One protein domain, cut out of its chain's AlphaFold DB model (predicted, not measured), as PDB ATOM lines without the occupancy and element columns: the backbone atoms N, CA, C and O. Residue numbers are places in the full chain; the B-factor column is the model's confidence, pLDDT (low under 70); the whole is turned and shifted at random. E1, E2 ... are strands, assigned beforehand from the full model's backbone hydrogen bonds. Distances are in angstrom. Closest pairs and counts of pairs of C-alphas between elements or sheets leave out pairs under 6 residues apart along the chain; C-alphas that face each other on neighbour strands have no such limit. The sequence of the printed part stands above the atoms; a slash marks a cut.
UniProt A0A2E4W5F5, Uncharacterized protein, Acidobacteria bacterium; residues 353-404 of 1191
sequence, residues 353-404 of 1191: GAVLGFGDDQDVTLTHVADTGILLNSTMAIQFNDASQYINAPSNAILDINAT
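What this domain is: This is residues 353 to 404 of the 1191 residues of an uncharacterized protein of Acidobacteria bacterium (UniProt A0A2E4W5F5). Two small three-stranded sheets follow one another, each a strand running back and forth, joined by the stretch 377 to 380; they meet there and do not close into one sheet. The first sheet holds E1, E2 and E3, the second E4, E5 and E6, where E5, the longest strand, bends at residue 389. The printed part has 52 residues with six named strands, E1 to E6 in order along the chain, and no named helix; the class is all strand, and both sheets, ordered E1, E2, E3 and E4, E5, E6, are antiparallel. The whole is only just compact, close to loose, with a radius of gyration of the C-alphas of 11.6 A, and the C-alphas span 32 by 27 by 18 A.

Where its parts are: E1 is residues 355 to 358, 9.7 A from first to last C-alpha, beginning at C-alpha 355 at (50.106, -19.636, -4.456). E2 is residues 364 to 369, 15.8 A long, and E3 is residues 373 to 376, 10.4 A long. E4 is residues 381 to 384, 9.4 A long, beginning at C-alpha 381 at (40.716, -29.608, -12.006). E5 is residues 386 to 395, 21.8 A long, and bends by 71 degrees at Gln 389. E6 is residues 398 to 402, 12.4 A long, ending at C-alpha 402 at (37.702, -38.946, -13.752).

How they stand to each other: E1, E2 and E3 form a meander, each strand the antiparallel neighbour of the one before. E1 and E2 are a hairpin with 164 degrees between their directions; N 356 and O 366 are within hydrogen-bond range at 2.8 A. E2, the inner strand, and E3 are a hairpin at 154 degrees, with N 367 and O 375 at 2.8 A. E3 and E4 meet only through their link. E4, E5 and E6 form a second meander, whose sheet is only just strongly twisted, its C-alphas lying up to 4.1 A off the best plane. E4 and E5 are a hairpin at 154 degrees, with N 382 and O 391 at 2.9 A. E5, the inner strand, and E6 are a hairpin at 174 degrees, where the C-alphas of Ala 393 and Leu 399 face each other at 4.4 A and N 400 and O 392 are 2.8 A apart. E1 is apart from E4, E5 and E6; E3 and E5 are only just apart, their closest C-alphas 8.2 A from each other.

The domain as a whole: The two C-alphas farthest apart are those of Gly 353 and Thr 404, at 32.9 A. The printed part has no cut. The five links between the strands are tight. The mean pLDDT of the printed part is 85.5, and no printed residue is under 70.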
ATOM      1  N   GLY A 353      51.676 -21.683   2.363       82.88
ATOM      2  CA  GLY A 353      50.656 -20.755   1.867       82.88
ATOM      3  C   GLY A 353      50.987 -20.093   0.524       82.88
ATOM      4  O   GLY A 353      50.190 -19.285   0.050       82.88
ATOM      5  N   ALA A 354      52.120 -20.414  -0.112       89.44
ATOM      6  CA  ALA A 354      52.459 -19.884  -1.431       89.44
ATOM      7  C   ALA A 354      51.465 -20.350  -2.505       89.44
ATOM      8  O   ALA A 354      51.020 -21.501  -2.508       89.44
ATOM      9  N   VAL A 355      51.145 -19.451  -3.437       88.56
ATOM     10  CA  VAL A 355      50.106 -19.636  -4.456       88.56
ATOM     11  C   VAL A 355      50.719 -19.525  -5.851       88.56
ATOM     12  O   VAL A 355      51.231 -18.470  -6.219       88.56
ATOM     13  N   LEU A 356      50.622 -20.588  -6.651       89.31
ATOM     14  CA  LEU A 356      50.832 -20.533  -8.100       89.31
ATOM     15  C   LEU A 356      49.505 -20.180  -8.770       89.31
ATOM     16  O   LEU A 356      48.579 -20.989  -8.754       89.31
ATOM     17  N   GLY A 357      49.412 -18.975  -9.330       86.00
ATOM     18  CA  GLY A 357      48.278 -18.546 -10.148       86.00
ATOM     19  C   GLY A 357      48.471 -18.884 -11.625       86.00
ATOM     20  O   GLY A 357      49.571 -18.747 -12.157       86.00
ATOM     21  N   PHE A 358      47.391 -19.301 -12.281       83.00
ATOM     22  CA  PHE A 358      47.333 -19.614 -13.706       83.00
ATOM     23  C   PHE A 358      46.192 -18.822 -14.364       83.00
ATOM     24  O   PHE A 358      45.094 -18.733 -13.812       83.00
ATOM     25  N   GLY A 359      46.450 -18.286 -15.561       75.38
ATOM     26  CA  GLY A 359      45.542 -17.381 -16.279       75.38
ATOM     27  C   GLY A 359      45.742 -15.904 -15.914       75.38
ATOM     28  O   GLY A 359      46.176 -15.582 -14.810       75.38
ATOM     29  N   ASP A 360      45.421 -15.003 -16.848       75.44
ATOM     30  CA  ASP A 360      45.602 -13.545 -16.693       75.44
ATOM     31  C   ASP A 360      44.760 -12.942 -15.551       75.44
ATOM     32  O   ASP A 360      45.150 -11.954 -14.927       75.44
ATOM     33  N   ASP A 361      43.600 -13.538 -15.278       79.81
ATOM     34  CA  ASP A 361      42.682 -13.205 -14.185       79.81
ATOM     35  C   ASP A 361      42.960 -13.992 -12.891       79.81
ATOM     36  O   ASP A 361      42.382 -13.672 -11.852       79.81
ATOM     37  N   GLN A 362      43.905 -14.943 -12.922       80.50
ATOM     38  CA  GLN A 362      44.286 -15.825 -11.809       80.50
ATOM     39  C   GLN A 362      43.127 -16.716 -11.308       80.50
ATOM     40  O   GLN A 362      43.100 -17.124 -10.144       80.50
ATOM     41  N   ASP A 363      42.183 -17.050 -12.195       77.38
ATOM     42  CA  ASP A 363      40.992 -17.855 -11.888       77.38
ATOM     43  C   ASP A 363      41.322 -19.267 -11.359       77.38
ATOM     44  O   ASP A 363      40.550 -19.837 -10.580       77.38
ATOM     45  N   VAL A 364      42.473 -19.834 -11.732       83.06
ATOM     46  CA  VAL A 364      42.952 -21.140 -11.253       83.06
ATOM     47  C   VAL A 364      44.207 -20.932 -10.415       83.06
ATOM     48  O   VAL A 364      45.187 -20.381 -10.910       83.06
ATOM     49  N   THR A 365      44.228 -21.421  -9.172       88.56
ATOM     50  CA  THR A 365      45.462 -21.416  -8.373       88.56
ATOM     51  C   THR A 365      45.736 -22.736  -7.657       88.56
ATOM     52  O   THR A 365      44.812 -23.414  -7.205       88.56
ATOM     53  N   LEU A 366      47.022 -23.081  -7.536       90.06
ATOM     54  CA  LEU A 366      47.535 -24.135  -6.658       90.06
ATOM     55  C   LEU A 366      48.182 -23.478  -5.435       90.06
ATOM     56  O   LEU A 366      49.200 -22.801  -5.555       90.06
ATOM     57  N   THR A 367      47.601 -23.695  -4.260       87.38
ATOM     58  CA  THR A 367      48.122 -23.211  -2.975       87.38
ATOM     59  C   THR A 367      48.839 -24.342  -2.248       87.38
ATOM     60  O   THR A 367      48.243 -25.399  -2.031       87.38
ATOM     61  N   HIS A 368      50.090 -24.135  -1.840       87.94
ATOM     62  CA  HIS A 368      50.787 -25.056  -0.942       87.94
ATOM     63  C   HIS A 368      50.231 -24.913   0.482       87.94
ATOM     64  O   HIS A 368      50.241 -23.820   1.049       87.94
ATOM     65  N   VAL A 369      49.741 -26.005   1.067       84.44
ATOM     66  CA  VAL A 369      49.211 -26.034   2.435       84.44
ATOM     67  C   VAL A 369      50.153 -26.860   3.308       84.44
ATOM     68  O   VAL A 369      50.332 -28.059   3.074       84.44
ATOM     69  N   ALA A 370      50.735 -26.204   4.317       84.62
ATOM     70  CA  ALA A 370      51.735 -26.774   5.219       84.62
ATOM     71  C   ALA A 370      51.333 -28.171   5.719       84.62
ATOM     72  O   ALA A 370      50.182 -28.390   6.114       84.62
ATOM     73  N   ASP A 371      52.277 -29.115   5.659       74.94
ATOM     74  CA  ASP A 371      52.163 -30.527   6.068       74.94
ATOM     75  C   ASP A 371      50.996 -31.345   5.461       74.94
ATOM     76  O   ASP A 371      50.845 -32.529   5.774       74.94
ATOM     77  N   THR A 372      50.155 -30.755   4.604       83.00
ATOM     78  CA  THR A 372      48.845 -31.316   4.216       83.00
ATOM     79  C   THR A 372      48.619 -31.399   2.707       83.00
ATOM     80  O   THR A 372      47.811 -32.223   2.278       83.00
ATOM     81  N   GLY A 373      49.365 -30.643   1.893       84.69
ATOM     82  CA  GLY A 373      49.483 -30.875   0.452       84.69
ATOM     83  C   GLY A 373      49.209 -29.645  -0.409       84.69
ATOM     84  O   GLY A 373      49.762 -28.572  -0.180       84.69
ATOM     85  N   ILE A 374      48.393 -29.820  -1.451       87.81
ATOM     86  CA  ILE A 374      48.115 -28.803  -2.471       87.81
ATOM     87  C   ILE A 374      46.603 -28.580  -2.553       87.81
ATOM     88  O   ILE A 374      45.841 -29.536  -2.702       87.81
ATOM     89  N   LEU A 375      46.175 -27.321  -2.473       87.12
ATOM     90  CA  LEU A 375      44.776 -26.902  -2.524       87.12
ATOM     91  C   LEU A 375      44.486 -26.103  -3.800       87.12
ATOM     92  O   LEU A 375      45.179 -25.137  -4.109       87.12
ATOM     93  N   LEU A 376      43.416 -26.480  -4.500       86.88
ATOM     94  CA  LEU A 376      42.810 -25.690  -5.572       86.88
ATOM     95  C   LEU A 376      41.863 -24.632  -4.986       86.88
ATOM     96  O   LEU A 376      41.090 -24.922  -4.072       86.88
ATOM     97  N   ASN A 377      41.882 -23.416  -5.533       80.81
ATOM     98  CA  ASN A 377      41.049 -22.289  -5.077       80.81
ATOM     99  C   ASN A 377      39.535 -22.423  -5.344       80.81
ATOM    100  O   ASN A 377      38.751 -21.632  -4.819       80.81
ATOM    101  N   SER A 378      39.110 -23.363  -6.189       80.31
ATOM    102  CA  SER A 378      37.725 -23.495  -6.660       80.31
ATOM    103  C   SER A 378      37.461 -24.916  -7.189       80.31
ATOM    104  O   SER A 378      38.286 -25.810  -7.021       80.31
ATOM    105  N   THR A 379      36.343 -25.139  -7.885       81.50
ATOM    106  CA  THR A 379      35.945 -26.423  -8.505       81.50
ATOM    107  C   THR A 379      36.810 -26.848  -9.706       81.50
ATOM    108  O   THR A 379      36.404 -27.700 -10.500       81.50
ATOM    109  N   MET A 380      37.966 -26.207  -9.880       86.44
ATOM    110  CA  MET A 380      38.917 -26.401 -10.976       86.44
ATOM    111  C   MET A 380      39.641 -27.742 -10.835       86.44
ATOM    112  O   MET A 380      39.606 -28.353  -9.772       86.44
ATOM    113  N   ALA A 381      40.265 -28.223 -11.910       88.44
ATOM    114  CA  ALA A 381      40.716 -29.608 -12.006       88.44
ATOM    115  C   ALA A 381      42.214 -29.741 -12.294       88.44
ATOM    116  O   ALA A 381      42.745 -29.047 -13.160       88.44
ATOM    117  N   ILE A 382      42.871 -30.694 -11.623       90.31
ATOM    118  CA  ILE A 382      44.207 -31.169 -11.997       90.31
ATOM    119  C   ILE A 382      44.019 -32.147 -13.157       90.31
ATOM    120  O   ILE A 382      43.557 -33.267 -12.939       90.31
ATOM    121  N   GLN A 383      44.310 -31.706 -14.382       88.50
ATOM    122  CA  GLN A 383      44.186 -32.522 -15.593       88.50
ATOM    123  C   GLN A 383      45.443 -33.364 -15.832       88.50
ATOM    124  O   GLN A 383      46.562 -32.904 -15.610       88.50
ATOM    125  N   PHE A 384      45.253 -34.580 -16.336       84.50
ATOM    126  CA  PHE A 384      46.315 -35.499 -16.729       84.50
ATOM    127  C   PHE A 384      46.149 -35.823 -18.214       84.50
ATOM    128  O   PHE A 384      45.115 -36.342 -18.615       84.50
ATOM    129  N   ASN A 385      47.164 -35.536 -19.034       84.56
ATOM    130  CA  ASN A 385      47.140 -35.660 -20.503       84.56
ATOM    131  C   ASN A 385      46.142 -34.721 -21.223       84.56
ATOM    132  O   ASN A 385      46.569 -33.909 -22.040       84.56
ATOM    133  N   ASP A 386      44.843 -34.785 -20.920       83.94
ATOM    134  CA  ASP A 386      43.813 -33.916 -21.505       83.94
ATOM    135  C   ASP A 386      42.641 -33.623 -20.539       83.94
ATOM    136  O   ASP A 386      42.586 -34.103 -19.408       83.94
ATOM    137  N   ALA A 387      41.672 -32.821 -20.994       88.88
ATOM    138  CA  ALA A 387      40.530 -32.372 -20.190       88.88
ATOM    139  C   ALA A 387      39.509 -33.468 -19.808       88.88
ATOM    140  O   ALA A 387      38.535 -33.173 -19.113       88.88
ATOM    141  N   SER A 388      39.685 -34.711 -20.266       88.44
ATOM    142  CA  SER A 388      38.810 -35.846 -19.947       88.44
ATOM    143  C   SER A 388      39.318 -36.720 -18.795       88.44
ATOM    144  O   SER A 388      38.544 -37.518 -18.267       88.44
ATOM    145  N   GLN A 389      40.572 -36.539 -18.363       93.00
ATOM    146  CA  GLN A 389      41.164 -37.257 -17.232       93.00
ATOM    147  C   GLN A 389      41.648 -36.248 -16.186       93.00
ATOM    148  O   GLN A 389      42.530 -35.435 -16.461       93.00
ATOM    149  N   TYR A 390      41.051 -36.246 -14.994       92.38
ATOM    150  CA  TYR A 390      41.350 -35.233 -13.981       92.38
ATOM    151  C   TYR A 390      40.929 -35.609 -12.561       92.38
ATOM    152  O   TYR A 390      40.103 -36.493 -12.346       92.38
ATOM    153  N   ILE A 391      41.454 -34.860 -11.590       91.44
ATOM    154  CA  ILE A 391      40.997 -34.858 -10.195       91.44
ATOM    155  C   ILE A 391      40.491 -33.453  -9.845       91.44
ATOM    156  O   ILE A 391      41.213 -32.474 -10.046       91.44
ATOM    157  N   ASN A 392      39.270 -33.335  -9.314       91.19
ATOM    158  CA  ASN A 392      38.752 -32.075  -8.770       91.19
ATOM    159  C   ASN A 392      37.767 -32.278  -7.612       91.19
ATOM    160  O   ASN A 392      37.183 -33.342  -7.438       91.19
ATOM    161  N   ALA A 393      37.548 -31.220  -6.832       88.69
ATOM    162  CA  ALA A 393      36.508 -31.179  -5.810       88.69
ATOM    163  C   ALA A 393      35.388 -30.217  -6.255       88.69
ATOM    164  O   ALA A 393      35.454 -29.021  -5.954       88.69
ATOM    165  N   PRO A 394      34.347 -30.679  -6.981       85.75
ATOM    166  CA  PRO A 394      33.239 -29.815  -7.406       85.75
ATOM    167  C   PRO A 394      32.394 -29.289  -6.231       85.75
ATOM    168  O   PRO A 394      31.569 -28.393  -6.405       85.75
ATOM    169  N   SER A 395      32.583 -29.833  -5.025       85.81
ATOM    170  CA  SER A 395      32.084 -29.272  -3.768       85.81
ATOM    171  C   SER A 395      32.962 -29.721  -2.597       85.81
ATOM    172  O   SER A 395      33.717 -30.679  -2.715       85.81
ATOM    173  N   ASN A 396      32.798 -29.114  -1.422       78.38
ATOM    174  CA  ASN A 396      33.498 -29.529  -0.198       78.38
ATOM    175  C   ASN A 396      33.088 -30.915   0.354       78.38
ATOM    176  O   ASN A 396      33.594 -31.323   1.398       78.38
ATOM    177  N   ALA A 397      32.155 -31.615  -0.299       83.31
ATOM    178  CA  ALA A 397      31.649 -32.925   0.106       83.31
ATOM    179  C   ALA A 397      31.910 -34.033  -0.933       83.31
ATOM    180  O   ALA A 397      31.560 -35.184  -0.679       83.31
ATOM    181  N   ILE A 398      32.473 -33.697  -2.100       82.38
ATOM    182  CA  ILE A 398      32.658 -34.614  -3.232       82.38
ATOM    183  C   ILE A 398      34.035 -34.359  -3.849       82.38
ATOM    184  O   ILE A 398      34.346 -33.223  -4.202       82.38
ATOM    185  N   LEU A 399      34.825 -35.423  -3.988       87.75
ATOM    186  CA  LEU A 399      36.066 -35.463  -4.755       87.75
ATOM    187  C   LEU A 399      35.827 -36.386  -5.953       87.75
ATOM    188  O   LEU A 399      35.608 -37.583  -5.758       87.75
ATOM    189  N   ASP A 400      35.877 -35.835  -7.159       87.50
ATOM    190  CA  ASP A 400      35.781 -36.598  -8.398       87.50
ATOM    191  C   ASP A 400      37.193 -36.975  -8.867       87.50
ATOM    192  O   ASP A 400      38.120 -36.158  -8.873       87.50
ATOM    193  N   ILE A 401      37.342 -38.229  -9.290       91.00
ATOM    194  CA  ILE A 401      38.505 -38.737 -10.018       91.00
ATOM    195  C   ILE A 401      37.941 -39.280 -11.326       91.00
ATOM    196  O   ILE A 401      37.249 -40.295 -11.322       91.00
ATOM    197  N   ASN A 402      38.187 -38.580 -12.428       89.69
ATOM    198  CA  ASN A 402      37.702 -38.946 -13.752       89.69
ATOM    199  C   ASN A 402      38.853 -39.487 -14.603       89.69
ATOM    200  O   ASN A 402      39.921 -38.884 -14.677       89.69
ATOM    201  N   ALA A 403      38.605 -40.615 -15.263       89.56
ATOM    202  CA  ALA A 403      39.488 -41.242 -16.238       89.56
ATOM    203  C   ALA A 403      38.643 -41.779 -17.403       89.56
ATOM    204  O   ALA A 403      37.461 -42.081 -17.233       89.56
ATOM    205  N   THR A 404      39.236 -41.900 -18.592       85.12
ATOM    206  CA  THR A 404      38.516 -42.307 -19.813       85.12
ATOM    207  C   THR A 404      38.340 -43.810 -19.994       85.12
ATOM    208  O   THR A 404      37.546 -44.205 -20.845       85.12
TER     209      THR A 404